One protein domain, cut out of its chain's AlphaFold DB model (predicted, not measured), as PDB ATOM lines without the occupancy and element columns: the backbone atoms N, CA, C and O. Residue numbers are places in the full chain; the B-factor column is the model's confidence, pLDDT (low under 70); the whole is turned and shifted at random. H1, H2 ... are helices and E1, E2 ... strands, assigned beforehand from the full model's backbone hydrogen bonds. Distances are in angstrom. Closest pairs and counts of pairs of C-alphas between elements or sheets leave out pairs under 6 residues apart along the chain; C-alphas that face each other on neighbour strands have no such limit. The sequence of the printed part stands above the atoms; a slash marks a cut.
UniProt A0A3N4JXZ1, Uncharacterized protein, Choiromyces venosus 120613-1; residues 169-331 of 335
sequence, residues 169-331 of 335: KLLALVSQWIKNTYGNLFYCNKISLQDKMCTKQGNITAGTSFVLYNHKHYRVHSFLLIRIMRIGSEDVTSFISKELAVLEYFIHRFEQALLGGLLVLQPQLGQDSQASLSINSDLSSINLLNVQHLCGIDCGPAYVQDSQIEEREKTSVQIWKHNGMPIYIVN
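This is residues 169 to 331 of the 335 residues of an uncharacterized protein of Choiromyces venosus 120613-1 (UniProt A0A3N4JXZ1). A long, strongly twisted sheet of nine strands curls round the one helix, H1, while the small hairpin E2 and E3 covers part of its other side, crossing its strands to make a small sandwich. A second hairpin, E11 and E12, forms a separate arm, and residues 256 to 261, at the turn from E6 to E7, stick out. The printed part has 163 residues, with H1 followed by E1 to E13; it is mostly strand. The large sheet is branched and its neighbour pairs are antiparallel. The whole is loose, with a radius of gyration of the C-alphas of 18.9 A, and spans 63 by 45 by 34 A.

In the large sheet, E6, residues 240 to 257, is the longest strand at 49.2 A, and E5, residues 216 to 230, measures 33.1 A. With them are E1, 186 to 194, 22.6 A; E4, 210 to 213; E7, 260 to 267, 23.1 A; E8, 277 to 280; E9, 287 to 289; E10, 291 to 294; and E13, 327 to 330. H1, residues 169 to 182, is 20.0 A long and begins at C-alpha 169, (175.877, 203.131, 199.355). E2 is 196 to 199 and E3 is 202 to 205. E11, 300 to 307, and E12, 315 to 321, are 17.4 A and 17.5 A long. E13 ends at C-alpha 330, (149.580, 210.317, 190.787).

E4, E5, E6 and E7 form a meander, each strand the antiparallel neighbour of the one before. E5 and E6 are a hairpin at 170 degrees, with N 224 and O 244 2.8 A apart. E5 bends by 89 degrees at residue 219; E1, beside 223 to 230, and E4, beside 216 to 219, lie on one side of it, E6 on the other side. N 192 of E1 and O 225 are 2.8 A apart, and N 211 of E4 and O 218 2.8 A. E7 and E8 lie on one side of E6, with N 253 to O 264 and N 247 to O 278 both 2.8 A. E9 is beside E4, with N 212 to O 287 2.8 A. E13 is beside E7, N 265 to O 328 2.7 A, and beside E10, N 292 to O 329 2.9 A. H1 is on this sheet; its closest C-alphas to E1 are Ile 178 and Phe 186, 7.0 A, and to E8 Trp 177 and Ile 279, 7.3 A. In H1 every O i to N i+4 pair is within hydrogen-bond range. The hairpin E2 and E3, N 197 to O 204 2.9 A, makes a sandwich, two sheets face to face, with the large sheet, their strands at 88 degrees. The hairpin E11 and E12, N 302 to O 319 2.8 A, is apart from H1 and E5, among others.

The C-alphas of Glu 234 and Leu 258 are the two farthest apart, 65.8 A. The printed part has no cut, and no link is long. Mean pLDDT of the printed part is 73.6; residues under 70 include 232 to 238, 270 to 275 and 295 to 326.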
ATOM      1  N   LYS A 169     177.131 203.287 198.610       77.56
ATOM      2  CA  LYS A 169     175.877 203.131 199.355       77.56
ATOM      3  C   LYS A 169     175.035 201.964 198.839       77.56
ATOM      4  O   LYS A 169     174.492 201.203 199.633       77.56
ATOM      5  N   LEU A 170     174.953 201.791 197.520       78.06
ATOM      6  CA  LEU A 170     174.184 200.705 196.917       78.06
ATOM      7  C   LEU A 170     174.866 199.347 197.140       78.06
ATOM      8  O   LEU A 170     174.189 198.375 197.470       78.06
ATOM      9  N   LEU A 171     176.200 199.291 197.074       80.19
ATOM     10  CA  LEU A 171     176.962 198.081 197.412       80.19
ATOM     11  C   LEU A 171     176.773 197.663 198.877       80.19
ATOM     12  O   LEU A 171     176.573 196.478 199.162       80.19
ATOM     13  N   ALA A 172     176.791 198.627 199.802       81.75
ATOM     14  CA  ALA A 172     176.521 198.377 201.217       81.75
ATOM     15  C   ALA A 172     175.103 197.826 201.428       81.75
ATOM     16  O   ALA A 172     174.911 196.859 202.165       81.75
ATOM     17  N   LEU A 173     174.126 198.391 200.718       83.88
ATOM     18  CA  LEU A 173     172.722 198.014 200.817       83.88
ATOM     19  C   LEU A 173     172.456 196.603 200.251       83.88
ATOM     20  O   LEU A 173     171.771 195.807 200.891       83.88
ATOM     21  N   VAL A 174     173.075 196.239 199.121       84.31
ATOM     22  CA  VAL A 174     173.047 194.860 198.586       84.31
ATOM     23  C   VAL A 174     173.708 193.884 199.557       84.31
ATOM     24  O   VAL A 174     173.154 192.825 199.844       84.31
ATOM     25  N   SER A 175     174.866 194.246 200.110       82.06
ATOM     26  CA  SER A 175     175.589 193.397 201.064       82.06
ATOM     27  C   SER A 175     174.777 193.152 202.338       82.06
ATOM     28  O   SER A 175     174.737 192.031 202.841       82.06
ATOM     29  N   GLN A 176     174.092 194.179 202.845       85.31
ATOM     30  CA  GLN A 176     173.194 194.058 203.992       85.31
ATOM     31  C   GLN A 176     171.988 193.166 203.672       85.31
ATOM     32  O   GLN A 176     171.633 192.308 204.478       85.31
ATOM     33  N   TRP A 177     171.391 193.313 202.486       87.56
ATOM     34  CA  TRP A 177     170.281 192.464 202.053       87.56
ATOM     35  C   TRP A 177     170.685 190.985 201.940       87.56
ATOM     36  O   TRP A 177     169.954 190.118 202.420       87.56
ATOM     37  N   ILE A 178     171.868 190.687 201.383       83.69
ATOM     38  CA  ILE A 178     172.386 189.310 201.291       83.69
ATOM     39  C   ILE A 178     172.583 188.722 202.688       83.69
ATOM     40  O   ILE A 178     172.105 187.619 202.946       83.69
ATOM     41  N   LYS A 179     173.217 189.471 203.602       83.62
ATOM     42  CA  LYS A 179     173.420 189.033 204.992       83.62
ATOM     43  C   LYS A 179     172.102 188.729 205.698       83.62
ATOM     44  O   LYS A 179     172.001 187.708 206.367       83.62
ATOM     45  N   ASN A 180     171.089 189.573 205.516       85.56
ATOM     46  CA  ASN A 180     169.777 189.377 206.135       85.56
ATOM     47  C   ASN A 180     169.015 188.180 205.546       85.56
ATOM     48  O   ASN A 180     168.269 187.525 206.264       85.56
ATOM     49  N   THR A 181     169.191 187.900 204.251       84.56
ATOM     50  CA  THR A 181     168.409 186.874 203.537       84.56
ATOM     51  C   THR A 181     169.056 185.489 203.596       84.56
ATOM     52  O   THR A 181     168.359 184.493 203.760       84.56
ATOM     53  N   TYR A 182     170.383 185.415 203.461       80.69
ATOM     54  CA  TYR A 182     171.135 184.157 203.345       80.69
ATOM     55  C   TYR A 182     172.156 183.945 204.478       80.69
ATOM     56  O   TYR A 182     172.759 182.875 204.574       80.69
ATOM     57  N   GLY A 183     172.365 184.935 205.351       78.06
ATOM     58  CA  GLY A 183     173.364 184.885 206.422       78.06
ATOM     59  C   GLY A 183     174.787 185.225 205.961       78.06
ATOM     60  O   GLY A 183     175.032 185.622 204.824       78.06
ATOM     61  N   ASN A 184     175.760 185.058 206.863       80.06
ATOM     62  CA  ASN A 184     177.160 185.462 206.643       80.06
ATOM     63  C   ASN A 184     177.968 184.516 205.739       80.06
ATOM     64  O   ASN A 184     179.125 184.797 205.447       80.06
ATOM     65  N   LEU A 185     177.386 183.394 205.312       77.00
ATOM     66  CA  LEU A 185     178.064 182.384 204.493       77.00
ATOM     67  C   LEU A 185     177.985 182.673 202.991       77.00
ATOM     68  O   LEU A 185     178.497 181.882 202.204       77.00
ATOM     69  N   PHE A 186     177.341 183.767 202.587       78.88
ATOM     70  CA  PHE A 186     177.112 184.101 201.188       78.88
ATOM     71  C   PHE A 186     177.631 185.496 200.858       78.88
ATOM     72  O   PHE A 186     177.521 186.423 201.658       78.88
ATOM     73  N   TYR A 187     178.174 185.649 199.653       77.62
ATOM     74  CA  TYR A 187     178.656 186.927 199.140       77.62
ATOM     75  C   TYR A 187     178.186 187.154 197.706       77.62
ATOM     76  O   TYR A 187     177.836 186.225 196.975       77.62
ATOM     77  N   CYS A 188     178.168 188.423 197.302       78.38
ATOM     78  CA  CYS A 188     177.866 188.790 195.930       78.38
ATOM     79  C   CYS A 188     179.116 188.618 195.066       78.38
ATOM     80  O   CYS A 188     180.094 189.335 195.258       78.38
ATOM     81  N   ASN A 189     179.073 187.703 194.101       78.25
ATOM     82  CA  ASN A 189     180.164 187.494 193.150       78.25
ATOM     83  C   ASN A 189     180.090 188.495 191.985       78.25
ATOM     84  O   ASN A 189     181.088 189.084 191.578       78.25
ATOM     85  N   LYS A 190     178.885 188.721 191.444       79.12
ATOM     86  CA  LYS A 190     178.679 189.624 190.304       79.12
ATOM     87  C   LYS A 190     177.385 190.410 190.451       79.12
ATOM     88  O   LYS A 190     176.370 189.839 190.836       79.12
ATOM     89  N   ILE A 191     177.431 191.690 190.093       79.81
ATOM     90  CA  ILE A 191     176.268 192.578 189.988       79.81
ATOM     91  C   ILE A 191     176.202 193.080 188.550       79.81
ATOM     92  O   ILE A 191     177.224 193.392 187.939       79.81
ATOM     93  N   SER A 192     175.009 193.122 187.976       80.19
ATOM     94  CA  SER A 192     174.759 193.716 186.666       80.19
ATOM     95  C   SER A 192     173.551 194.635 186.770       80.19
ATOM     96  O   SER A 192     172.506 194.225 187.266       80.19
ATOM     97  N   LEU A 193     173.718 195.887 186.353       78.88
ATOM     98  CA  LEU A 193     172.635 196.862 186.268       78.88
ATOM     99  C   LEU A 193     171.776 196.571 185.041       78.88
ATOM    100  O   LEU A 193     172.296 196.191 183.992       78.88
ATOM    101  N   GLN A 194     170.473 196.761 185.189       76.75
ATOM    102  CA  GLN A 194     169.518 196.702 184.092       76.75
ATOM    103  C   GLN A 194     168.667 197.973 184.083       76.75
ATOM    104  O   GLN A 194     168.240 198.461 185.133       76.75
ATOM    105  N   ASP A 195     168.389 198.478 182.883       68.50
ATOM    106  CA  ASP A 195     167.599 199.700 182.701       68.50
ATOM    107  C   ASP A 195     166.098 199.425 182.654       68.50
ATOM    108  O   ASP A 195     165.283 200.293 182.969       68.50
ATOM    109  N   LYS A 196     165.714 198.213 182.245       75.38
ATOM    110  CA  LYS A 196     164.323 197.825 182.031       75.38
ATOM    111  C   LYS A 196     164.064 196.431 182.556       75.38
ATOM    112  O   LYS A 196     164.918 195.556 182.455       75.38
ATOM    113  N   MET A 197     162.845 196.230 183.032       73.88
ATOM    114  CA  MET A 197     162.358 194.934 183.454       73.88
ATOM    115  C   MET A 197     160.905 194.744 183.033       73.88
ATOM    116  O   MET A 197     160.081 195.648 183.181       73.88
ATOM    117  N   CYS A 198     160.584 193.566 182.506       68.94
ATOM    118  CA  CYS A 198     159.213 193.220 182.158       68.94
ATOM    119  C   CYS A 198     158.495 192.669 183.393       68.94
ATOM    120  O   CYS A 198     158.975 191.742 184.042       68.94
ATOM    121  N   THR A 199     157.341 193.241 183.721       70.06
ATOM    122  CA  THR A 199     156.455 192.745 184.778       70.06
ATOM    123  C   THR A 199     155.103 192.363 184.192       70.06
ATOM    124  O   THR A 199     154.784 192.707 183.054       70.06
ATOM    125  N   LYS A 200     154.256 191.697 184.987       69.69
ATOM    126  CA  LYS A 200     152.888 191.330 184.574       69.69
ATOM    127  C   LYS A 200     152.043 192.530 184.123       69.69
ATOM    128  O   LYS A 200     151.087 192.343 183.382       69.69
ATOM    129  N   GLN A 201     152.372 193.735 184.588       66.81
ATOM    130  CA  GLN A 201     151.638 194.969 184.293       66.81
ATOM    131  C   GLN A 201     152.284 195.811 183.180       66.81
ATOM    132  O   GLN A 201     151.764 196.871 182.849       66.81
ATOM    133  N   GLY A 202     153.398 195.350 182.599       71.69
ATOM    134  CA  GLY A 202     154.115 196.041 181.531       71.69
ATOM    135  C   GLY A 202     155.605 196.225 181.814       71.69
ATOM    136  O   GLY A 202     156.158 195.705 182.790       71.69
ATOM    137  N   ASN A 203     156.263 196.975 180.931       77.81
ATOM    138  CA  ASN A 203     157.688 197.268 181.030       77.81
ATOM    139  C   ASN A 203     157.935 198.398 182.033       77.81
ATOM    140  O   ASN A 203     157.467 199.519 181.845       77.81
ATOM    141  N   ILE A 204     158.717 198.109 183.068       78.56
ATOM    142  CA  ILE A 204     159.155 199.072 184.073       78.56
ATOM    143  C   ILE A 204     160.568 199.528 183.712       78.56
ATOM    144  O   ILE A 204     161.440 198.710 183.429       78.56
ATOM    145  N   THR A 205     160.791 200.839 183.717       80.69
ATOM    146  CA  THR A 205     162.081 201.463 183.392       80.69
ATOM    147  C   THR A 205     162.666 202.142 184.630       80.69
ATOM    148  O   THR A 205     161.971 202.877 185.339       80.69
ATOM    149  N   ALA A 206     163.950 201.901 184.894       77.56
ATOM    150  CA  ALA A 206     164.686 202.523 185.987       77.56
ATOM    151  C   ALA A 206     164.719 204.060 185.851       77.56
ATOM    152  O   ALA A 206     164.657 204.614 184.752       77.56
ATOM    153  N   GLY A 207     164.747 204.764 186.981       75.50
ATOM    154  CA  GLY A 207     164.781 206.228 187.085       75.50
ATOM    155  C   GLY A 207     163.469 206.952 186.761       75.50
ATOM    156  O   GLY A 207     163.287 208.093 187.182       75.50
ATOM    157  N   THR A 208     162.543 206.306 186.050       77.12
ATOM    158  CA  THR A 208     161.326 206.942 185.512       77.12
ATOM    159  C   THR A 208     160.037 206.346 186.059       77.12
ATOM    160  O   THR A 208     159.051 207.059 186.221       77.12
ATOM    161  N   SER A 209     160.028 205.048 186.360       83.12
ATOM    162  CA  SER A 209     158.802 204.358 186.759       83.12
ATOM    163  C   SER A 209     158.521 204.500 188.251       83.12
ATOM    164  O   SER A 209     159.417 204.346 189.085       83.12
ATOM    165  N   PHE A 210     157.253 204.738 188.584       87.38
ATOM    166  CA  PHE A 210     156.751 204.787 189.953       87.38
ATOM    167  C   PHE A 210     155.902 203.566 190.256       87.38
ATOM    168  O   PHE A 210     155.165 203.076 189.400       87.38
ATOM    169  N   VAL A 211     156.008 203.077 191.485       88.75
ATOM    170  CA  VAL A 211     155.356 201.848 191.910       88.75
ATOM    171  C   VAL A 211     154.768 201.959 193.311       88.75
ATOM    172  O   VAL A 211     155.308 202.640 194.183       88.75
ATOM    173  N   LEU A 212     153.667 201.248 193.530       86.88
ATOM    174  CA  LEU A 212     153.080 201.013 194.841       86.88
ATOM    175  C   LEU A 212     153.453 199.600 195.298       86.88
ATOM    176  O   LEU A 212     153.132 198.617 194.628       86.88
ATOM    177  N   TYR A 213     154.110 199.509 196.449       86.62
ATOM    178  CA  TYR A 213     154.522 198.251 197.070       86.62
ATOM    179  C   TYR A 213     154.299 198.338 198.581       86.62
ATOM    180  O   TYR A 213     154.648 199.344 199.189       86.62
ATOM    181  N   ASN A 214     153.689 197.324 199.203       84.12
ATOM    182  CA  ASN A 214     153.363 197.319 200.642       84.12
ATOM    183  C   ASN A 214     152.707 198.626 201.141       84.12
ATOM    184  O   ASN A 214     153.115 199.191 202.156       84.12
ATOM    185  N   HIS A 215     151.712 199.130 200.399       84.31
ATOM    186  CA  HIS A 215     150.999 200.392 200.676       84.31
ATOM    187  C   HIS A 215     151.884 201.654 200.706       84.31
ATOM    188  O   HIS A 215     151.478 202.703 201.204       84.31
ATOM    189  N   LYS A 216     153.095 201.565 200.159       87.94
ATOM    190  CA  LYS A 216     154.091 202.630 200.117       87.94
ATOM    191  C   LYS A 216     154.451 202.965 198.674       87.94
ATOM    192  O   LYS A 216     154.447 202.096 197.803       87.94
ATOM    193  N   HIS A 217     154.737 204.241 198.437       90.06
ATOM    194  CA  HIS A 217     155.021 204.773 197.111       90.06
ATOM    195  C   HIS A 217     156.525 204.832 196.896       90.06
ATOM    196  O   HIS A 217     157.263 205.332 197.749       90.06
ATOM    197  N   TYR A 218     156.967 204.333 195.749       89.50
ATOM    198  CA  TYR A 218     158.373 204.290 195.400       89.50
ATOM    199  C   TYR A 218     158.610 204.740 193.966       89.50
ATOM    200  O   TYR A 218     157.776 204.526 193.089       89.50
ATOM    201  N   ARG A 219     159.792 205.292 193.716       88.38
ATOM    202  CA  ARG A 219     160.377 205.373 192.377       88.38
ATOM    203  C   ARG A 219     161.364 204.230 192.212       88.38
ATOM    204  O   ARG A 219     162.143 203.940 193.119       88.38
ATOM    205  N   VAL A 220     161.361 203.584 191.055       86.62
ATOM    206  CA  VAL A 220     162.372 202.574 190.742       86.62
ATOM    207  C   VAL A 220     163.683 203.286 190.450       86.62
ATOM    208  O   VAL A 220     163.798 203.986 189.451       86.62
ATOM    209  N   HIS A 221     164.676 203.113 191.316       85.12
ATOM    210  CA  HIS A 221     165.999 203.705 191.140       85.12
ATOM    211  C   HIS A 221     166.823 202.915 190.117       85.12
ATOM    212  O   HIS A 221     167.380 203.491 189.189       85.12
ATOM    213  N   SER A 222     166.892 201.590 190.272       84.44
ATOM    214  CA  SER A 222     167.692 200.711 189.409       84.44
ATOM    215  C   SER A 222     167.282 199.251 189.564       84.44
ATOM    216  O   SER A 222     166.878 198.847 190.657       84.44
ATOM    217  N   PHE A 223     167.466 198.442 188.522       84.88
ATOM    218  CA  PHE A 223     167.360 196.985 188.611       84.88
ATOM    219  C   PHE A 223     168.745 196.351 188.702       84.88
ATOM    220  O   PHE A 223     169.684 196.785 188.032       84.88
ATOM    221  N   LEU A 224     168.872 195.328 189.542       84.94
ATOM    222  CA  LEU A 224     170.114 194.602 189.764       84.94
ATOM    223  C   LEU A 224     169.890 193.120 189.499       84.94
ATOM    224  O   LEU A 224     169.062 192.483 190.144       84.94
ATOM    225  N   LEU A 225     170.694 192.556 188.612       84.81
ATOM    226  CA  LEU A 225     170.882 191.121 188.500       84.81
ATOM    227  C   LEU A 225     172.130 190.745 189.297       84.81
ATOM    228  O   LEU A 225     173.248 191.115 188.928       84.81
ATOM    229  N   ILE A 226     171.941 190.026 190.400       84.94
ATOM    230  CA  ILE A 226     173.027 189.610 191.286       84.94
ATOM    231  C   ILE A 226     173.267 188.104 191.207       84.94
ATOM    232  O   ILE A 226     172.332 187.308 191.113       84.94
ATOM    233  N   ARG A 227     174.542 187.715 191.275       84.38
ATOM    234  CA  ARG A 227     174.981 186.327 191.440       84.38
ATOM    235  C   ARG A 227     175.578 186.156 192.825       84.38
ATOM    236  O   ARG A 227     176.580 186.795 193.149       84.38
ATOM    237  N   ILE A 228     174.965 185.291 193.616       83.06
ATOM    238  CA  ILE A 228     175.327 185.017 195.003       83.06
ATOM    239  C   ILE A 228     176.045 183.668 195.061       83.06
ATOM    240  O   ILE A 228     175.578 182.697 194.464       83.06
ATOM    241  N   MET A 229     177.161 183.611 195.784       80.00
ATOM    242  CA  MET A 229     177.944 182.392 196.000       80.00
ATOM    243  C   MET A 229     178.155 182.133 197.487       80.00
ATOM    244  O   MET A 229     178.156 183.066 198.293       80.00
ATOM    245  N   ARG A 230     178.337 180.860 197.845       79.31
ATOM    246  CA  ARG A 230     178.678 180.446 199.207       79.31
ATOM    247  C   ARG A 230     180.192 180.527 199.417       79.31
ATOM    248  O   ARG A 230     180.963 180.083 198.572       79.31
ATOM    249  N   ILE A 231     180.613 181.068 200.555       71.31
ATOM    250  CA  ILE A 231     182.020 181.144 200.964       71.31
ATOM    251  C   ILE A 231     182.559 179.717 201.150       71.31
ATOM    252  O   ILE A 231     181.960 178.924 201.877       71.31
ATOM    253  N   GLY A 232     183.679 179.403 200.492       64.44
ATOM    254  CA  GLY A 232     184.344 178.095 200.570       64.44
ATOM    255  C   GLY A 232     183.873 177.049 199.553       64.44
ATOM    256  O   GLY A 232     184.280 175.899 199.653       64.44
ATOM    257  N   SER A 233     183.025 177.414 198.585       60.91
ATOM    258  CA  SER A 233     182.741 176.553 197.431       60.91
ATOM    259  C   SER A 233     183.795 176.782 196.343       60.91
ATOM    260  O   SER A 233     183.928 177.897 195.844       60.91
ATOM    261  N   GLU A 234     184.552 175.739 195.996       56.03
ATOM    262  CA  GLU A 234     185.519 175.755 194.881       56.03
ATOM    263  C   GLU A 234     184.827 175.607 193.510       56.03
ATOM    264  O   GLU A 234     185.389 175.965 192.474       56.03
ATOM    265  N   ASP A 235     183.565 175.166 193.502       59.16
ATOM    266  CA  ASP A 235     182.749 175.019 192.300       59.16
ATOM    267  C   ASP A 235     182.147 176.363 191.868       59.16
ATOM    268  O   ASP A 235     181.071 176.782 192.310       59.16
ATOM    269  N   VAL A 236     182.820 177.013 190.914       57.41
ATOM    270  CA  VAL A 236     182.414 178.278 190.261       57.41
ATOM    271  C   VAL A 236     181.001 178.216 189.644       57.41
ATOM    272  O   VAL A 236     180.384 179.244 189.361       57.41
ATOM    273  N   THR A 237     180.456 177.016 189.446       57.62
ATOM    274  CA  THR A 237     179.148 176.764 188.828       57.62
ATOM    275  C   THR A 237     177.973 176.832 189.807       57.62
ATOM    276  O   THR A 237     176.838 177.012 189.362       57.62
ATOM    277  N   SER A 238     178.205 176.754 191.123       67.25
ATOM    278  CA  SER A 238     177.134 176.789 192.128       67.25
ATOM    279  C   SER A 238     176.817 178.227 192.571       67.25
ATOM    280  O   SER A 238     177.274 178.726 193.599       67.25
ATOM    281  N   PHE A 239     176.022 178.943 191.769       75.94
ATOM    282  CA  PHE A 239     175.577 180.301 192.100       75.94
ATOM    283  C   PHE A 239     174.055 180.441 192.071       75.94
ATOM    284  O   PHE A 239     173.359 179.838 191.257       75.94
ATOM    285  N   ILE A 240     173.538 181.302 192.947       82.69
ATOM    286  CA  ILE A 240     172.130 181.700 192.960       82.69
ATOM    287  C   ILE A 240     172.020 183.026 192.212       82.69
ATOM    288  O   ILE A 240     172.642 184.016 192.599       82.69
ATOM    289  N   SER A 241     171.228 183.053 191.141       84.56
ATOM    290  CA  SER A 241     170.910 184.287 190.416       84.56
ATOM    291  C   SER A 241     169.619 184.897 190.958       84.56
ATOM    292  O   SER A 241     168.616 184.194 191.096       84.56
ATOM    293  N   LYS A 242     169.630 186.200 191.257       84.62
ATOM    294  CA  LYS A 242     168.443 186.942 191.701       84.62
ATOM    295  C   LYS A 242     168.340 188.298 191.024       84.62
ATOM    296  O   LYS A 242     169.330 189.008 190.885       84.62
ATOM    297  N   GLU A 243     167.117 188.643 190.654       86.25
ATOM    298  CA  GLU A 243     166.738 189.967 190.172       86.25
ATOM    299  C   GLU A 243     166.189 190.771 191.348       86.25
ATOM    300  O   GLU A 243     165.353 190.286 192.110       86.25
ATOM    301  N   LEU A 244     166.698 191.985 191.519       86.19
ATOM    302  CA  LEU A 244     166.332 192.894 192.593       86.19
ATOM    303  C   LEU A 244     165.941 194.247 192.005       86.19
ATOM    304  O   LEU A 244     166.602 194.754 191.099       86.19
ATOM    305  N   ALA A 245     164.919 194.873 192.577       86.62
ATOM    306  CA  ALA A 245     164.612 196.275 192.332       86.62
ATOM    307  C   ALA A 245     165.102 197.119 193.507       86.62
ATOM    308  O   ALA A 245     164.763 196.858 194.663       86.62
ATOM    309  N   VAL A 246     165.881 198.154 193.208       87.38
ATOM    310  CA  VAL A 246     166.212 199.206 194.168       87.38
ATOM    311  C   VAL A 246     165.138 200.277 194.064       87.38
ATOM    312  O   VAL A 246     164.922 200.856 193.000       87.38
ATOM    313  N   LEU A 247     164.460 200.520 195.175       88.38
ATOM    314  CA  LEU A 247     163.308 201.397 195.284       88.38
ATOM    315  C   LEU A 247     163.648 202.594 196.164       88.38
ATOM    316  O   LEU A 247     164.100 202.437 197.297       88.38
ATOM    317  N   GLU A 248     163.394 203.784 195.645       88.38
ATOM    318  CA  GLU A 248     163.496 205.045 196.364       88.38
ATOM    319  C   GLU A 248     162.141 205.419 196.949       88.38
ATOM    320  O   GLU A 248     161.142 205.414 196.235       88.38
ATOM    321  N   TYR A 249     162.093 205.736 198.239       87.50
ATOM    322  CA  TYR A 249     160.836 206.005 198.931       87.50
ATOM    323  C   TYR A 249     160.323 207.438 198.726       87.50
ATOM    324  O   TYR A 249     161.076 208.410 198.823       87.50
ATOM    325  N   PHE A 250     159.011 207.555 198.507       88.31
ATOM    326  CA  PHE A 250     158.299 208.820 198.351       88.31
ATOM    327  C   PHE A 250     157.215 208.972 199.423       88.31
ATOM    328  O   PHE A 250     156.426 208.060 199.686       88.31
ATOM    329  N   ILE A 251     157.150 210.161 200.022       87.12
ATOM    330  CA  ILE A 251     156.051 210.569 200.898       87.12
ATOM    331  C   ILE A 251     154.914 211.057 200.010       87.12
ATOM    332  O   ILE A 251     155.148 211.773 199.036       87.12
ATOM    333  N   HIS A 252     153.686 210.690 200.361       85.69
ATOM    334  CA  HIS A 252     152.498 211.188 199.689       85.69
ATOM    335  C   HIS A 252     151.749 212.178 200.582       85.69
ATOM    336  O   HIS A 252     151.709 212.028 201.804       85.69
ATOM    337  N   ARG A 253     151.151 213.191 199.964       86.12
ATOM    338  CA  ARG A 253     150.225 214.135 200.586       86.12
ATOM    339  C   ARG A 253     148.987 214.229 199.716       86.12
ATOM    340  O   ARG A 253     149.080 214.173 198.493       86.12
ATOM    341  N   PHE A 254     147.834 214.336 200.354       83.06
ATOM    342  CA  PHE A 254     146.582 214.549 199.652       83.06
ATOM    343  C   PHE A 254     146.275 216.041 199.631       83.06
ATOM    344  O   PHE A 254     146.207 216.670 200.686       83.06
ATOM    345  N   GLU A 255     146.098 216.594 198.438       81.81
ATOM    346  CA  GLU A 255     145.730 217.989 198.228       81.81
ATOM    347  C   GLU A 255     144.355 218.063 197.568       81.81
ATOM    348  O   GLU A 255     144.051 217.330 196.628       81.81
ATOM    349  N   GLN A 256     143.495 218.942 198.073       74.81
ATOM    350  CA  GLN A 256     142.157 219.118 197.528       74.81
ATOM    351  C   GLN A 256     142.212 220.091 196.345       74.81
ATOM    352  O   GLN A 256     142.591 221.247 196.510       74.81
ATOM    353  N   ALA A 257     141.828 219.629 195.155       70.00
ATOM    354  CA  ALA A 257     141.757 220.439 193.944       70.00
ATOM    355  C   ALA A 257     140.307 220.631 193.474       70.00
ATOM    356  O   ALA A 257     139.388 219.916 193.875       70.00
ATOM    357  N   LEU A 258     140.107 221.600 192.574       59.75
ATOM    358  CA  LEU A 258     138.793 221.981 192.033       59.75
ATOM    359  C   LEU A 258     138.045 220.825 191.343       59.75
ATOM    360  O   LEU A 258     136.819 220.833 191.300       59.75
ATOM    361  N   LEU A 259     138.773 219.839 190.810       58.88
ATOM    362  CA  LEU A 259     138.233 218.685 190.078       58.88
ATOM    363  C   LEU A 259     138.312 217.369 190.877       58.88
ATOM    364  O   LEU A 259     138.066 216.301 190.320       58.88
ATOM    365  N   GLY A 260     138.662 217.426 192.166       68.12
ATOM    366  CA  GLY A 260     138.815 216.253 193.030       68.12
ATOM    367  C   GLY A 260     140.104 216.271 193.851       68.12
ATOM    368  O   GLY A 260     140.824 217.262 193.906       68.12
ATOM    369  N   GLY A 261     140.392 215.159 194.523       73.75
ATOM    370  CA  GLY A 261     141.614 214.987 195.303       73.75
ATOM    371  C   GLY A 261     142.835 214.653 194.453       73.75
ATOM    372  O   GLY A 261     142.775 213.732 193.641       73.75
ATOM    373  N   LEU A 262     143.949 215.349 194.673       80.12
ATOM    374  CA  LEU A 262     145.247 215.063 194.069       80.12
ATOM    375  C   LEU A 262     146.155 214.366 195.079       80.12
ATOM    376  O   LEU A 262     146.331 214.825 196.207       80.12
ATOM    377  N   LEU A 263     146.768 213.264 194.654       83.69
ATOM    378  CA  LEU A 263     147.802 212.591 195.428       83.69
ATOM    379  C   LEU A 263     149.174 213.073 194.953       83.69
ATOM    380  O   LEU A 263     149.632 212.711 193.869       83.69
ATOM    381  N   VAL A 264     149.814 213.896 195.775       84.88
ATOM    382  CA  VAL A 264     151.111 214.513 195.500       84.88
ATOM    383  C   VAL A 264     152.215 213.681 196.146       84.88
ATOM    384  O   VAL A 264     152.146 213.376 197.334       84.88
ATOM    385  N   LEU A 265     153.239 213.317 195.379       85.25
ATOM    386  CA  LEU A 265     154.411 212.569 195.826       85.25
ATOM    387  C   LEU A 265     155.641 213.476 195.891       85.25
ATOM    388  O   LEU A 265     155.928 214.230 194.958       85.25
ATOM    389  N   GLN A 266     156.406 213.343 196.971       84.25
ATOM    390  CA  GLN A 266     157.682 214.028 197.179       84.25
ATOM    391  C   GLN A 266     158.747 213.031 197.653       84.25
ATOM    392  O   GLN A 266     158.427 212.131 198.438       84.25
ATOM    393  N   PRO A 267     160.006 213.158 197.196       81.44
ATOM    394  CA  PRO A 267     161.068 212.250 197.608       81.44
ATOM    395  C   PRO A 267     161.316 212.390 199.111       81.44
ATOM    396  O   PRO A 267     161.422 213.504 199.630       81.44
ATOM    397  N   GLN A 268     161.434 211.266 199.822       79.50
ATOM    398  CA  GLN A 268     161.912 211.318 201.199       79.50
ATOM    399  C   GLN A 268     163.434 211.384 201.206       79.50
ATOM    400  O   GLN A 268     164.123 210.407 200.893       79.50
ATOM    401  N   LEU A 269     163.951 212.528 201.632       76.12
ATOM    402  CA  LEU A 269     165.367 212.693 201.904       76.12
ATOM    403  C   LEU A 269     165.704 212.103 203.282       76.12
ATOM    404  O   LEU A 269     164.993 212.322 204.264       76.12
ATOM    405  N   GLY A 270     166.774 211.314 203.340       65.81
ATOM    406  CA  GLY A 270     167.390 210.861 204.585       65.81
ATOM    407  C   GLY A 270     168.221 211.963 205.252       65.81
ATOM    408  O   GLY A 270     168.294 213.085 204.756       65.81
ATOM    409  N   GLN A 271     168.888 211.619 206.359       59.88
ATOM    410  CA  GLN A 271     169.705 212.552 207.156       59.88
ATOM    411  C   GLN A 271     170.797 213.263 206.332       59.88
ATOM    412  O   GLN A 271     171.083 214.428 206.581       59.88
ATOM    413  N   ASP A 272     171.311 212.615 205.281       62.56
ATOM    414  CA  ASP A 272     172.353 213.161 204.398       62.56
ATOM    415  C   ASP A 272     171.803 213.927 203.179       62.56
ATOM    416  O   ASP A 272     172.502 214.093 202.182       62.56
ATOM    417  N   SER A 273     170.527 214.331 203.186       62.97
ATOM    418  CA  SER A 273     169.848 214.928 202.016       62.97
ATOM    419  C   SER A 273     169.841 214.032 200.763       62.97
ATOM    420  O   SER A 273     169.668 214.505 199.643       62.97
ATOM    421  N   GLN A 274     170.017 212.719 200.938       65.06
ATOM    422  CA  GLN A 274     169.962 211.724 199.866       65.06
ATOM    423  C   GLN A 274     168.696 210.874 199.956       65.06
ATOM    424  O   GLN A 274     168.211 210.582 201.048       65.06
ATOM    425  N   ALA A 275     168.239 210.389 198.806       68.69
ATOM    426  CA  ALA A 275     167.165 209.415 198.659       68.69
ATOM    427  C   ALA A 275     167.260 208.235 199.651       68.69
ATOM    428  O   ALA A 275     168.316 207.600 199.794       68.69
ATOM    429  N   SER A 276     166.144 207.919 200.317       78.62
ATOM    430  CA  SER A 276     165.985 206.680 201.086       78.62
ATOM    431  C   SER A 276     165.774 205.502 200.133       78.62
ATOM    432  O   SER A 276     164.771 205.452 199.421       78.62
ATOM    433  N   LEU A 277     166.729 204.569 200.104       83.44
ATOM    434  CA  LEU A 277     166.719 203.408 199.213       83.44
ATOM    435  C   LEU A 277     166.341 202.134 199.973       83.44
ATOM    436  O   LEU A 277     166.724 201.938 201.124       83.44
ATOM    437  N   SER A 278     165.640 201.235 199.294       84.12
ATOM    438  CA  SER A 278     165.283 199.902 199.778       84.12
ATOM    439  C   SER A 278     165.449 198.876 198.657       84.12
ATOM    440  O   SER A 278     165.302 199.216 197.486       84.12
ATOM    441  N   ILE A 279     165.785 197.628 198.993       85.00
ATOM    442  CA  ILE A 279     165.808 196.522 198.026       85.00
ATOM    443  C   ILE A 279     164.513 195.739 198.143       85.00
ATOM    444  O   ILE A 279     164.105 195.361 199.242       85.00
ATOM    445  N   ASN A 280     163.929 195.431 196.992       83.50
ATOM    446  CA  ASN A 280     162.879 194.443 196.873       83.50
ATOM    447  C   ASN A 280     163.329 193.282 195.974       83.50
ATOM    448  O   ASN A 280     163.966 193.489 194.941       83.50
ATOM    449  N   SER A 281     162.983 192.066 196.391       80.81
ATOM    450  CA  SER A 281     163.232 190.821 195.655       80.81
ATOM    451  C   SER A 281     161.954 190.161 195.137       80.81
ATOM    452  O   SER A 281     162.034 189.312 194.254       80.81
ATOM    453  N   ASP A 282     160.783 190.555 195.653       79.81
ATOM    454  CA  ASP A 282     159.496 190.127 195.118       79.81
ATOM    455  C   ASP A 282     158.920 191.221 194.219       79.81
ATOM    456  O   ASP A 282     158.376 192.232 194.664       79.81
ATOM    457  N   LEU A 283     159.066 191.000 192.920       71.00
ATOM    458  CA  LEU A 283     158.628 191.926 191.884       71.00
ATOM    459  C   LEU A 283     157.189 191.650 191.430       71.00
ATOM    460  O   LEU A 283     156.635 192.407 190.637       71.00
ATOM    461  N   SER A 284     156.578 190.567 191.920       70.62
ATOM    462  CA  SER A 284     155.241 190.135 191.503       70.62
ATOM    463  C   SER A 284     154.113 190.950 192.140       70.62
ATOM    464  O   SER A 284     153.031 191.054 191.564       70.62
ATOM    465  N   SER A 285     154.384 191.556 193.295       76.62
ATOM    466  CA  SER A 285     153.464 192.366 194.101       76.62
ATOM    467  C   SER A 285     153.557 193.873 193.812       76.62
ATOM    468  O   SER A 285     152.925 194.684 194.492       76.62
ATOM    469  N   ILE A 286     154.337 194.263 192.802       82.06
ATOM    470  CA  ILE A 286     154.559 195.657 192.413       82.06
ATOM    471  C   ILE A 286     153.420 196.135 191.507       82.06
ATOM    472  O   ILE A 286     153.167 195.546 190.456       82.06
ATOM    473  N   ASN A 287     152.772 197.238 191.891       85.19
ATOM    474  CA  ASN A 287     151.762 197.903 191.069       85.19
ATOM    475  C   ASN A 287     152.333 199.160 190.408       85.19
ATOM    476  O   ASN A 287     152.830 200.040 191.110       85.19
ATOM    477  N   LEU A 288     152.239 199.269 189.081       85.31
ATOM    478  CA  LEU A 288     152.709 200.441 188.341       85.31
ATOM    479  C   LEU A 288     151.772 201.637 188.561       85.31
ATOM    480  O   LEU A 288     150.550 201.514 188.458       85.31
ATOM    481  N   LEU A 289     152.352 202.803 188.842       82.94
ATOM    482  CA  LEU A 289     151.626 204.057 189.022       82.94
ATOM    483  C   LEU A 289     151.780 204.948 187.789       82.94
ATOM    484  O   LEU A 289     152.885 205.134 187.280       82.94
ATOM    485  N   ASN A 290     150.674 205.551 187.352       82.25
ATOM    486  CA  ASN A 290     150.700 206.621 186.362       82.25
ATOM    487  C   ASN A 290     151.022 207.935 187.079       82.25
ATOM    488  O   ASN A 290     150.216 208.420 187.873       82.25
ATOM    489  N   VAL A 291     152.211 208.484 186.849       80.88
ATOM    490  CA  VAL A 291     152.715 209.638 187.594       80.88
ATOM    491  C   VAL A 291     153.168 210.725 186.632       80.88
ATOM    492  O   VAL A 291     153.885 210.458 185.671       80.88
ATOM    493  N   GLN A 292     152.764 211.962 186.904       78.44
ATOM    494  CA  GLN A 292     153.166 213.146 186.151       78.44
ATOM    495  C   GLN A 292     154.082 214.022 187.004       78.44
ATOM    496  O   GLN A 292     153.813 214.251 188.181       78.44
ATOM    497  N   HIS A 293     155.176 214.506 186.419       77.00
ATOM    498  CA  HIS A 293     156.070 215.453 187.077       77.00
ATOM    499  C   HIS A 293     155.524 216.879 186.948       77.00
ATOM    500  O   HIS A 293     155.202 217.323 185.844       77.00
ATOM    501  N   LEU A 294     155.463 217.607 188.062       70.75
ATOM    502  CA  LEU A 294     155.081 219.012 188.084       70.75
ATOM    503  C   LEU A 294     156.343 219.881 187.993       70.75
ATOM    504  O   LEU A 294     157.083 220.040 188.963       70.75
ATOM    505  N   CYS A 295     156.604 220.440 186.812       65.88
ATOM    506  CA  CYS A 295     157.734 221.345 186.608       65.88
ATOM    507  C   CYS A 295     157.487 222.704 187.288       65.88
ATOM    508  O   CYS A 295     156.466 223.343 187.044       65.88
ATOM    509  N   GLY A 296     158.445 223.153 188.106       64.38
ATOM    510  CA  GLY A 296     158.484 224.502 188.690       64.38
ATOM    511  C   GLY A 296     159.377 225.477 187.910       64.38
ATOM    512  O   GLY A 296     159.946 225.116 186.882       64.38
ATOM    513  N   ILE A 297     159.538 226.698 188.437       61.78
ATOM    514  CA  ILE A 297     160.270 227.817 187.798       61.78
ATOM    515  C   ILE A 297     161.754 227.481 187.545       61.78
ATOM    516  O   ILE A 297     162.316 227.910 186.544       61.78
ATOM    517  N   ASP A 298     162.363 226.646 188.394       63.75
ATOM    518  CA  ASP A 298     163.778 226.249 188.286       63.75
ATOM    519  C   ASP A 298     164.022 225.038 187.364       63.75
ATOM    520  O   ASP A 298     165.136 224.515 187.298       63.75
ATOM    521  N   CYS A 299     162.985 224.531 186.687       66.69
ATOM    522  CA  CYS A 299     163.133 223.434 185.733       66.69
ATOM    523  C   CYS A 299     163.519 223.985 184.358       66.69
ATOM    524  O   CYS A 299     162.737 224.699 183.735       66.69
ATOM    525  N   GLY A 300     164.688 223.605 183.847       62.00
ATOM    526  CA  GLY A 300     165.154 224.078 182.547       62.00
ATOM    527  C   GLY A 300     166.251 223.209 181.933       62.00
ATOM    528  O   GLY A 300     166.798 222.324 182.595       62.00
ATOM    529  N   PRO A 301     166.577 223.425 180.651       53.69
ATOM    530  CA  PRO A 301     167.685 222.739 180.000       53.69
ATOM    531  C   PRO A 301     169.020 223.170 180.628       53.69
ATOM    532  O   PRO A 301     169.307 224.357 180.755       53.69
ATOM    533  N   ALA A 302     169.842 222.200 181.016       59.06
ATOM    534  CA  ALA A 302     171.200 222.393 181.508       59.06
ATOM    535  C   ALA A 302     172.178 221.617 180.623       59.06
ATOM    536  O   ALA A 302     171.950 220.458 180.289       59.06
ATOM    537  N   TYR A 303     173.284 222.247 180.252       55.84
ATOM    538  CA  TYR A 303     174.309 221.604 179.440       55.84
ATOM    539  C   TYR A 303     175.252 220.795 180.327       55.84
ATOM    540  O   TYR A 303     175.806 221.325 181.290       55.84
ATOM    541  N   VAL A 304     175.453 219.520 179.998       54.88
ATOM    542  CA  VAL A 304     176.449 218.664 180.653       54.88
ATOM    543  C   VAL A 304     177.587 218.416 179.668       54.88
ATOM    544  O   VAL A 304     177.358 217.954 178.553       54.88
ATOM    545  N   GLN A 305     178.816 218.762 180.066       45.88
ATOM    546  CA  GLN A 305     179.984 218.750 179.174       45.88
ATOM    547  C   GLN A 305     180.562 217.352 178.877       45.88
ATOM    548  O   GLN A 305     181.441 217.244 178.032       45.88
ATOM    549  N   ASP A 306     180.058 216.278 179.489       45.03
ATOM    550  CA  ASP A 306     180.651 214.935 179.360       45.03
ATOM    551  C   ASP A 306     179.607 213.800 179.362       45.03
ATOM    552  O   ASP A 306     179.760 212.780 180.032       45.03
ATOM    553  N   SER A 307     178.515 213.936 178.614       39.28
ATOM    554  CA  SER A 307     177.656 212.779 178.333       39.28
ATOM    555  C   SER A 307     178.258 211.955 177.193       39.28
ATOM    556  O   SER A 307     178.288 212.401 176.046       39.28
ATOM    557  N   GLN A 308     178.738 210.748 177.497       36.94
ATOM    558  CA  GLN A 308     179.097 209.770 176.469       36.94
ATOM    559  C   GLN A 308     177.816 209.139 175.918       36.94
ATOM    560  O   GLN A 308     177.146 208.377 176.609       36.94
ATOM    561  N   ILE A 309     177.480 209.461 174.673       40.56
ATOM    562  CA  ILE A 309     176.538 208.677 173.876       40.56
ATOM    563  C   ILE A 309     177.364 207.538 173.277       40.56
ATOM    564  O   ILE A 309     178.397 207.808 172.667       40.56
ATOM    565  N   GLU A 310     176.940 206.284 173.460       42.03
ATOM    566  CA  GLU A 310     177.718 205.072 173.129       42.03
ATOM    567  C   GLU A 310     178.144 204.926 171.652       42.03
ATOM    568  O   GLU A 310     178.829 203.962 171.323       42.03
ATOM    569  N   GLU A 311     177.850 205.888 170.771       37.75
ATOM    570  CA  GLU A 311     178.245 205.822 169.361       37.75
ATOM    571  C   GLU A 311     178.905 207.073 168.744       37.75
ATOM    572  O   GLU A 311     179.314 206.971 167.589       37.75
ATOM    573  N   ARG A 312     179.096 208.225 169.421       38.19
ATOM    574  CA  ARG A 312     179.798 209.395 168.812       38.19
ATOM    575  C   ARG A 312     180.575 210.272 169.805       38.19
ATOM    576  O   ARG A 312     180.360 210.204 171.009       38.19
ATOM    577  N   GLU A 313     181.508 211.062 169.256       44.09
ATOM    578  CA  GLU A 313     182.433 211.983 169.942       44.09
ATOM    579  C   GLU A 313     181.787 212.829 171.052       44.09
ATOM    580  O   GLU A 313     180.601 213.162 170.995       44.09
ATOM    581  N   LYS A 314     182.606 213.220 172.046       37.88
ATOM    582  CA  LYS A 314     182.202 214.061 173.184       37.88
ATOM    583  C   LYS A 314     181.466 215.309 172.693       37.88
ATOM    584  O   LYS A 314     182.074 216.244 172.184       37.88
ATOM    585  N   THR A 315     180.154 215.322 172.879       40.34
ATOM    586  CA  THR A 315     179.289 216.455 172.564       40.34
ATOM    587  C   THR A 315     178.578 216.887 173.838       40.34
ATOM    588  O   THR A 315     178.164 216.060 174.650       40.34
ATOM    589  N   SER A 316     178.468 218.199 174.036       45.81
ATOM    590  CA  SER A 316     177.708 218.781 175.139       45.81
ATOM    591  C   SER A 316     176.218 218.509 174.924       45.81
ATOM    592  O   SER A 316     175.633 219.042 173.981       45.81
ATOM    593  N   VAL A 317     175.597 217.696 175.777       45.25
ATOM    594  CA  VAL A 317     174.158 217.396 175.700       45.25
ATOM    595  C   VAL A 317     173.378 218.322 176.632       45.25
ATOM    596  O   VAL A 317     173.771 218.544 177.781       45.25
ATOM    597  N   GLN A 318     172.253 218.851 176.143       47.16
ATOM    598  CA  GLN A 318     171.249 219.511 176.979       47.16
ATOM    599  C   GLN A 318     170.440 218.449 177.737       47.16
ATOM    600  O   GLN A 318     169.617 217.741 177.158       47.16
ATOM    601  N   ILE A 319     170.644 218.349 179.045       51.03
ATOM    602  CA  ILE A 319     169.843 217.524 179.951       51.03
ATOM    603  C   ILE A 319     168.845 218.438 180.661       51.03
ATOM    604  O   ILE A 319     169.210 219.507 181.143       51.03
ATOM    605  N   TRP A 320     167.575 218.044 180.750       50.59
ATOM    606  CA  TRP A 320     166.614 218.793 181.561       50.59
ATOM    607  C   TRP A 320     166.962 218.658 183.039       50.59
ATOM    608  O   TRP A 320     166.858 217.582 183.626       50.59
ATOM    609  N   LYS A 321     167.388 219.767 183.640       61.78
ATOM    610  CA  LYS A 321     167.606 219.866 185.073       61.78
ATOM    611  C   LYS A 321     166.280 220.249 185.708       61.78
ATOM    612  O   LYS A 321     165.765 221.345 185.496       61.78
ATOM    613  N   HIS A 322     165.710 219.315 186.453       63.72
ATOM    614  CA  HIS A 322     164.557 219.586 187.298       63.72
ATOM    615  C   HIS A 322     165.005 220.206 188.623       63.72
ATOM    616  O   HIS A 322     166.178 220.111 189.001       63.72
ATOM    617  N   ASN A 323     164.066 220.848 189.321       63.00
ATOM    618  CA  ASN A 323     164.316 221.396 190.651       63.00
ATOM    619  C   ASN A 323     164.848 220.289 191.583       63.00
ATOM    620  O   ASN A 323     164.478 219.124 191.434       63.00
ATOM    621  N   GLY A 324     165.696 220.642 192.554       60.12
ATOM    622  CA  GLY A 324     166.289 219.681 193.495       60.12
ATOM    623  C   GLY A 324     165.250 218.911 194.324       60.12
ATOM    624  O   GLY A 324     165.554 217.843 194.846       60.12
ATOM    625  N   MET A 325     164.018 219.427 194.387       65.12
ATOM    626  CA  MET A 325     162.855 218.810 195.027       65.12
ATOM    627  C   MET A 325     161.729 218.600 194.003       65.12
ATOM    628  O   MET A 325     160.787 219.394 193.954       65.12
ATOM    629  N   PRO A 326     161.815 217.568 193.146       69.88
ATOM    630  CA  PRO A 326     160.784 217.308 192.153       69.88
ATOM    631  C   PRO A 326     159.478 216.880 192.835       69.88
ATOM    632  O   PRO A 326     159.474 216.013 193.713       69.88
ATOM    633  N   ILE A 327     158.370 217.490 192.416       76.69
ATOM    634  CA  ILE A 327     157.020 217.163 192.880       76.69
ATOM    635  C   ILE A 327     156.342 216.338 191.792       76.69
ATOM    636  O   ILE A 327     156.389 216.690 190.613       76.69
ATOM    637  N   TYR A 328     155.694 215.247 192.187       82.81
ATOM    638  CA  TYR A 328     154.969 214.389 191.262       82.81
ATOM    639  C   TYR A 328     153.507 214.242 191.671       82.81
ATOM    640  O   TYR A 328     153.174 214.356 192.844       82.81
ATOM    641  N   ILE A 329     152.630 213.967 190.713       83.00
ATOM    642  CA  ILE A 329     151.195 213.781 190.932       83.00
ATOM    643  C   ILE A 329     150.809 212.403 190.406       83.00
ATOM    644  O   ILE A 329     151.099 212.079 189.252       83.00
ATOM    645  N   VAL A 330     150.154 211.589 191.237       82.44
ATOM    646  CA  VAL A 330     149.580 210.317 190.787       82.44
ATOM    647  C   VAL A 330     148.288 210.609 190.044       82.44
ATOM    648  O   VAL A 330     147.338 211.156 190.604       82.44
ATOM    649  N   ASN A 331     148.255 210.231 188.774       77.19
ATOM    650  CA  ASN A 331     147.084 210.387 187.941       77.19
ATOM    651  C   ASN A 331     146.175 209.159 188.102       77.19
ATOM    652  O   ASN A 331     146.570 208.033 187.796       77.19
TER     653      ASN A 331